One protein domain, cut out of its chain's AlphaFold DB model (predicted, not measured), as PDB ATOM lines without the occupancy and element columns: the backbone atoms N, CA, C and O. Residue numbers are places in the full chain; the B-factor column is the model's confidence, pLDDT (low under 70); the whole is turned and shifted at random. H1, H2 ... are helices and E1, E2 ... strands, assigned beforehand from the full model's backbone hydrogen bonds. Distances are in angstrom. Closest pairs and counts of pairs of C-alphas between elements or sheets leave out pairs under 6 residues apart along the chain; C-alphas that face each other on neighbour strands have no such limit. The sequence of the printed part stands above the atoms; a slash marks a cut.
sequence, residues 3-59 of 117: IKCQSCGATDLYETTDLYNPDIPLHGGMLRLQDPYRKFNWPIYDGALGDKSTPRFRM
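AT A GLANCE: This is residues 3 to 59 of the 117 residues of the protein "C2H2-type domain-containing protein" of viral metagenome (UniProt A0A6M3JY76). This domain has little regular structure: it is mostly loops, wound about one very short two-stranded hairpin, E1 and E2, with the small helix H1 toward one end of the longest axis and the loop of residues 17 to 30 reaching to the other. After H1 the final stretch folds back past E2, and residues 38 to 44 stick out. The printed part has 57 residues, 10 of them in named elements, in the order E1, E2, H1; the class is mixed and the sheet antiparallel. It is compact, with a radius of gyration of the C-alphas of 11.3 A and spans of 34 by 24 by 20 A.

IN THESE COORDINATES: E1, residues 14 to 16, begins at C-alpha 14 (254.425, 136.099, 115.425). E2 is residues 31 to 33, 6.6 A long. H1, residues 36 to 39, ends at C-alpha 39 (259.444, 135.615, 101.086).

HOW THE PARTS SIT: E1 and E2 form a hairpin, antiparallel at 146 degrees; N 15 and O 32 are within hydrogen-bond range at 2.9 A. E1 and H1 are apart. H1 is too short for an O i to N i+4 pair; its one O i to N i+3 pair is within range.

THE WHOLE: C-alphas 23 and 41 are farthest apart, 34.5 A. The printed part has no cut. The link E1 to E2 is long. Residues 35 to 50 are under pLDDT 70.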
ATOM      1  N   ILE A   3     251.510 139.146 118.118       88.19
ATOM      2  CA  ILE A   3     252.389 139.193 119.286       88.19
ATOM      3  C   ILE A   3     253.412 140.318 119.142       88.19
ATOM      4  O   ILE A   3     254.157 140.394 118.164       88.19
ATOM      5  N   LYS A   4     253.490 141.158 120.173       90.44
ATOM      6  CA  LYS A   4     254.530 142.161 120.366       90.44
ATOM      7  C   LYS A   4     255.752 141.535 121.029       90.44
ATOM      8  O   LYS A   4     255.669 140.956 122.108       90.44
ATOM      9  N   CYS A   5     256.918 141.722 120.425       88.31
ATOM     10  CA  CYS A   5     258.192 141.390 121.044       88.31
ATOM     11  C   CYS A   5     258.428 142.268 122.283       88.31
ATOM     12  O   CYS A   5     258.502 143.493 122.171       88.31
ATOM     13  N   GLN A   6     258.634 141.647 123.446       88.56
ATOM     14  CA  GLN A   6     258.926 142.359 124.698       88.56
ATOM     15  C   GLN A   6     260.295 143.057 124.702       88.56
ATOM     16  O   GLN A   6     260.512 143.972 125.488       88.56
ATOM     17  N   SER A   7     261.218 142.639 123.829       87.56
ATOM     18  CA  SER A   7     262.578 143.195 123.780       87.56
ATOM     19  C   SER A   7     262.701 144.408 122.849       87.56
ATOM     20  O   SER A   7     263.342 145.384 123.215       87.56
ATOM     21  N   CYS A   8     262.109 144.364 121.649       88.69
ATOM     22  CA  CYS A   8     262.258 145.429 120.641       88.69
ATOM     23  C   CYS A   8     260.938 146.045 120.156       88.69
ATOM     24  O   CYS A   8     260.959 146.970 119.350       88.69
ATOM     25  N   GLY A   9     259.788 145.529 120.596       87.38
ATOM     26  CA  GLY A   9     258.476 146.058 120.228       87.38
ATOM     27  C   GLY A   9     257.957 145.658 118.845       87.38
ATOM     28  O   GLY A   9     256.881 146.113 118.476       87.38
ATOM     29  N   ALA A  10     258.670 144.815 118.089       86.00
ATOM     30  CA  ALA A  10     258.204 144.319 116.790       86.00
ATOM     31  C   ALA A  10     256.875 143.555 116.907       86.00
ATOM     32  O   ALA A  10     256.690 142.793 117.852       86.00
ATOM     33  N   THR A  11     255.976 143.749 115.944       87.38
ATOM     34  CA  THR A  11     254.565 143.321 116.011       87.38
ATOM     35  C   THR A  11     254.127 142.408 114.868       87.38
ATOM     36  O   THR A  11     253.019 141.880 114.865       87.38
ATOM     37  N   ASP A  12     254.989 142.240 113.876       83.00
ATOM     38  CA  ASP A  12     254.735 141.585 112.595       83.00
ATOM     39  C   ASP A  12     255.456 140.234 112.476       83.00
ATOM     40  O   ASP A  12     255.590 139.687 111.386       83.00
ATOM     41  N   LEU A  13     255.958 139.711 113.598       82.06
ATOM     42  CA  LEU A  13     256.774 138.500 113.633       82.06
ATOM     43  C   LEU A  13     255.932 137.258 113.873       82.06
ATOM     44  O   LEU A  13     255.976 136.319 113.085       82.06
ATOM     45  N   TYR A  14     255.174 137.257 114.964       85.00
ATOM     46  CA  TYR A  14     254.425 136.099 115.425       85.00
ATOM     47  C   TYR A  14     252.942 136.421 115.527       85.00
ATOM     48  O   TYR A  14     252.550 137.500 115.974       85.00
ATOM     49  N   GLU A  15     252.130 135.434 115.180       87.00
ATOM     50  CA  GLU A  15     250.703 135.397 115.473       87.00
ATOM     51  C   GLU A  15     250.363 134.128 116.251       87.00
ATOM     52  O   GLU A  15     251.023 133.102 116.099       87.00
ATOM     53  N   THR A  16     249.338 134.184 117.094       87.19
ATOM     54  CA  THR A  16     248.790 132.988 117.738       87.19
ATOM     55  C   THR A  16     248.116 132.076 116.720       87.19
ATOM     56  O   THR A  16     247.492 132.549 115.770       87.19
ATOM     57  N   THR A  17     248.213 130.770 116.945       86.50
ATOM     58  CA  THR A  17     247.415 129.751 116.251       86.50
ATOM     59  C   THR A  17     246.146 129.445 117.052       86.50
ATOM     60  O   THR A  17     245.984 129.925 118.175       86.50
ATOM     61  N   ASP A  18     245.285 128.581 116.516       86.44
ATOM     62  CA  ASP A  18     244.090 128.079 117.214       86.44
ATOM     63  C   ASP A  18     244.421 127.181 118.422       86.44
ATOM     64  O   ASP A  18     243.542 126.818 119.196       86.44
ATOM     65  N   LEU A  19     245.696 126.808 118.599       86.25
ATOM     66  CA  LEU A  19     246.171 126.043 119.754       86.25
ATOM     67  C   LEU A  19     246.578 126.934 120.930       86.25
ATOM     68  O   LEU A  19     247.007 126.411 121.958       86.25
ATOM     69  N   TYR A  20     246.531 128.260 120.777       88.38
ATOM     70  CA  TYR A  20     246.936 129.170 121.837       88.38
ATOM     71  C   TYR A  20     246.014 129.051 123.051       88.38
ATOM     72  O   TYR A  20     244.808 129.256 122.954       88.38
ATOM     73  N   ASN A  21     246.616 128.749 124.199       86.94
ATOM     74  CA  ASN A  21     245.940 128.687 125.482       86.94
ATOM     75  C   ASN A  21     246.863 129.319 126.549       86.94
ATOM     76  O   ASN A  21     247.957 128.798 126.772       86.94
ATOM     77  N   PRO A  22     246.466 130.439 127.181       85.69
ATOM     78  CA  PRO A  22     247.290 131.135 128.171       85.69
ATOM     79  C   PRO A  22     247.433 130.387 129.508       85.69
ATOM     80  O   PRO A  22     248.335 130.716 130.278       85.69
ATOM     81  N   ASP A  23     246.579 129.397 129.781       86.94
ATOM     82  CA  ASP A  23     246.547 128.646 131.042       86.94
ATOM     83  C   ASP A  23     247.510 127.454 131.061       86.94
ATOM     84  O   ASP A  23     247.753 126.855 132.111       86.94
ATOM     85  N   ILE A  24     248.087 127.101 129.909       86.25
ATOM     86  CA  ILE A  24     249.065 126.016 129.796       86.25
ATOM     87  C   ILE A  24     250.438 126.554 129.365       86.25
ATOM     88  O   ILE A  24     250.534 127.631 128.772       86.25
ATOM     89  N   PRO A  25     251.535 125.823 129.645       87.69
ATOM     90  CA  PRO A  25     252.868 126.259 129.255       87.69
ATOM     91  C   PRO A  25     252.984 126.528 127.751       87.69
ATOM     92  O   PRO A  25     252.671 125.670 126.923       87.69
ATOM     93  N   LEU A  26     253.502 127.712 127.414       86.12
ATOM     94  CA  LEU A  26     253.715 128.128 126.033       86.12
ATOM     95  C   LEU A  26     254.625 127.138 125.291       86.12
ATOM     96  O   LEU A  26     255.762 126.881 125.704       86.12
ATOM     97  N   HIS A  27     254.138 126.656 124.153       86.88
ATOM     98  CA  HIS A  27     254.877 125.795 123.237       86.88
ATOM     99  C   HIS A  27     254.789 126.314 121.800       86.88
ATOM    100  O   HIS A  27     253.907 127.102 121.451       86.88
ATOM    101  N   GLY A  28     255.678 125.829 120.933       84.69
ATOM    102  CA  GLY A  28     255.808 126.296 119.554       84.69
ATOM    103  C   GLY A  28     254.526 126.189 118.741       84.69
ATOM    104  O   GLY A  28     254.207 127.111 118.005       84.69
ATOM    105  N   GLY A  29     253.742 125.127 118.949       85.44
ATOM    106  CA  GLY A  29     252.443 124.944 118.291       85.44
ATOM    107  C   GLY A  29     251.426 126.067 118.518       85.44
ATOM    108  O   GLY A  29     250.469 126.163 117.758       85.44
ATOM    109  N   MET A  30     251.620 126.920 119.529       88.69
ATOM    110  CA  MET A  30     250.740 128.057 119.805       88.69
ATOM    111  C   MET A  30     251.051 129.294 118.966       88.69
ATOM    112  O   MET A  30     250.223 130.199 118.921       88.69
ATOM    113  N   LEU A  31     252.233 129.367 118.341       86.00
ATOM    114  CA  LEU A  31     252.677 130.543 117.597       86.00
ATOM    115  C   LEU A  31     253.074 130.193 116.171       86.00
ATOM    116  O   LEU A  31     253.817 129.254 115.907       86.00
ATOM    117  N   ARG A  32     252.621 131.028 115.247       84.06
ATOM    118  CA  ARG A  32     252.954 130.991 113.834       84.06
ATOM    119  C   ARG A  32     253.828 132.188 113.497       84.06
ATOM    120  O   ARG A  32     253.429 133.333 113.707       84.06
ATOM    121  N   LEU A  33     255.010 131.919 112.951       81.38
ATOM    122  CA  LEU A  33     255.850 132.957 112.361       81.38
ATOM    123  C   LEU A  33     255.206 133.444 111.052       81.38
ATOM    124  O   LEU A  33     254.778 132.635 110.228       81.38
ATOM    125  N   GLN A  34     255.130 134.759 110.872       77.81
ATOM    126  CA  GLN A  34     254.533 135.380 109.695       77.81
ATOM    127  C   GLN A  34     255.373 135.174 108.424       77.81
ATOM    128  O   GLN A  34     256.599 135.046 108.454       77.81
ATOM    129  N   ASP A  35     254.694 135.235 107.277       59.69
ATOM    130  CA  ASP A  35     255.233 134.959 105.940       59.69
ATOM    131  C   ASP A  35     256.370 135.858 105.394       59.69
ATOM    132  O   ASP A  35     257.049 135.374 104.479       59.69
ATOM    133  N   PRO A  36     256.697 137.089 105.868       58.59
ATOM    134  CA  PRO A  36     257.842 137.809 105.299       58.59
ATOM    135  C   PRO A  36     259.145 136.994 105.373       58.59
ATOM    136  O   PRO A  36     259.966 137.085 104.466       58.59
ATOM    137  N   TYR A  37     259.297 136.098 106.352       58.38
ATOM    138  CA  TYR A  37     260.449 135.192 106.444       58.38
ATOM    139  C   TYR A  37     260.510 134.139 105.328       58.38
ATOM    140  O   TYR A  37     261.601 133.836 104.846       58.38
ATOM    141  N   ARG A  38     259.359 133.638 104.852       52.47
ATOM    142  CA  ARG A  38     259.293 132.759 103.670       52.47
ATOM    143  C   ARG A  38     259.654 133.518 102.396       52.47
ATOM    144  O   ARG A  38     260.382 132.992 101.560       52.47
ATOM    145  N   LYS A  39     259.197 134.770 102.267       56.78
ATOM    146  CA  LYS A  39     259.444 135.615 101.086       56.78
ATOM    147  C   LYS A  39     260.926 135.938 100.872       56.78
ATOM    148  O   LYS A  39     261.368 136.015  99.731       56.78
ATOM    149  N   PHE A  40     261.686 136.133 101.947       59.00
ATOM    150  CA  PHE A  40     263.106 136.492 101.865       59.00
ATOM    151  C   PHE A  40     264.058 135.279 101.864       59.00
ATOM    152  O   PHE A  40     265.267 135.478 101.937       59.00
ATOM    153  N   ASN A  41     263.538 134.043 101.782       54.62
ATOM    154  CA  ASN A  41     264.310 132.791 101.766       54.62
ATOM    155  C   ASN A  41     265.379 132.708 102.876       54.62
ATOM    156  O   ASN A  41     266.474 132.178 102.670       54.62
ATOM    157  N   TRP A  42     265.080 133.267 104.053       58.34
ATOM    158  CA  TRP A  42     265.966 133.139 105.207       58.34
ATOM    159  C   TRP A  42     265.945 131.686 105.688       58.34
ATOM    160  O   TRP A  42     264.870 131.077 105.688       58.34
ATOM    161  N   PRO A  43     267.096 131.119 106.099       55.66
ATOM    162  CA  PRO A  43     267.130 129.772 106.649       55.66
ATOM    163  C   PRO A  43     266.108 129.682 107.782       55.66
ATOM    164  O   PRO A  43     266.069 130.559 108.650       55.66
ATOM    165  N   ILE A  44     265.244 128.660 107.728       55.28
ATOM    166  CA  ILE A  44     264.232 128.428 108.758       55.28
ATOM    167  C   ILE A  44     264.976 128.329 110.084       55.28
ATOM    168  O   ILE A  44     265.747 127.402 110.314       55.28
ATOM    169  N   TYR A  45     264.787 129.335 110.927       57.66
ATOM    170  CA  TYR A  45     265.368 129.352 112.253       57.66
ATOM    171  C   TYR A  45     264.750 128.193 113.049       57.66
ATOM    172  O   TYR A  45     263.528 128.048 113.026       57.66
ATOM    173  N   ASP A  46     265.540 127.387 113.766       52.47
ATOM    174  CA  ASP A  46     265.048 126.232 114.557       52.47
ATOM    175  C   ASP A  46     263.918 126.597 115.548       52.47
ATOM    176  O   ASP A  46     263.148 125.749 115.988       52.47
ATOM    177  N   GLY A  47     263.785 127.882 115.885       52.91
ATOM    178  CA  GLY A  47     262.701 128.447 116.696       52.91
ATOM    179  C   GLY A  47     261.384 128.758 115.970       52.91
ATOM    180  O   GLY A  47     260.437 129.220 116.607       52.91
ATOM    181  N   ALA A  48     261.328 128.567 114.650       55.16
ATOM    182  CA  ALA A  48     260.172 128.838 113.791       55.16
ATOM    183  C   ALA A  48     259.363 127.575 113.443       55.16
ATOM    184  O   ALA A  48     258.231 127.684 112.971       55.16
ATOM    185  N   LEU A  49     259.917 126.382 113.691       58.28
ATOM    186  CA  LEU A  49     259.214 125.105 113.564       58.28
ATOM    187  C   LEU A  49     258.404 124.878 114.845       58.28
ATOM    188  O   LEU A  49     258.872 124.324 115.838       58.28
ATOM    189  N   GLY A  50     257.204 125.446 114.866       64.25
ATOM    190  CA  GLY A  50     256.345 125.443 116.039       64.25
ATOM    191  C   GLY A  50     255.458 124.209 116.094       64.25
ATOM    192  O   GLY A  50     254.303 124.281 115.693       64.25
ATOM    193  N   ASP A  51     255.959 123.091 116.614       73.44
ATOM    194  CA  ASP A  51     255.095 122.007 117.090       73.44
ATOM    195  C   ASP A  51     255.005 122.023 118.630       73.44
ATOM    196  O   ASP A  51     255.532 122.919 119.302       73.44
ATOM    197  N   LYS A  52     254.263 121.080 119.217       79.62
ATOM    198  CA  LYS A  52     254.058 121.013 120.675       79.62
ATOM    199  C   LYS A  52     255.343 120.701 121.458       79.62
ATOM    200  O   LYS A  52     255.389 120.969 122.653       79.62
ATOM    201  N   SER A  53     256.365 120.142 120.811       81.81
ATOM    202  CA  SER A  53     257.658 119.814 121.419       81.81
ATOM    203  C   SER A  53     258.592 121.019 121.512       81.81
ATOM    204  O   SER A  53     259.486 121.031 122.358       81.81
ATOM    205  N   THR A  54     258.375 122.052 120.692       81.75
ATOM    206  CA  THR A  54     259.196 123.263 120.706       81.75
ATOM    207  C   THR A  54     258.938 124.056 121.990       81.75
ATOM    208  O   THR A  54     257.834 124.568 122.193       81.75
ATOM    209  N   PRO A  55     259.936 124.201 122.873       82.00
ATOM    210  CA  PRO A  55     259.753 124.878 124.146       82.00
ATOM    211  C   PRO A  55     259.834 126.401 123.988       82.00
ATOM    212  O   PRO A  55     260.520 126.912 123.100       82.00
ATOM    213  N   ARG A  56     259.223 127.140 124.924       79.31
ATOM    214  CA  ARG A  56     259.180 128.618 124.926       79.31
ATOM    215  C   ARG A  56     260.526 129.316 124.698       79.31
ATOM    216  O   ARG A  56     260.580 130.360 124.062       79.31
ATOM    217  N   PHE A  57     261.628 128.755 125.198       79.94
ATOM    218  CA  PHE A  57     262.958 129.367 125.093       79.94
ATOM    219  C   PHE A  57     263.579 129.238 123.697       79.94
ATOM    220  O   PHE A  57     264.572 129.896 123.414       79.94
ATOM    221  N   ARG A  58     263.012 128.416 122.809       80.69
ATOM    222  CA  ARG A  58     263.402 128.405 121.393       80.69
ATOM    223  C   ARG A  58     262.662 129.464 120.575       80.69
ATOM    224  O   ARG A  58     262.996 129.667 119.418       80.69
ATOM    225  N   MET A  59     261.700 130.172 121.162       81.62
ATOM    226  CA  MET A  59     260.855 131.138 120.464       81.62
ATOM    227  C   MET A  59     261.458 132.541 120.588       81.62
ATOM    228  O   MET A  59     261.368 133.187 121.638       81.62
TER     229      MET A  59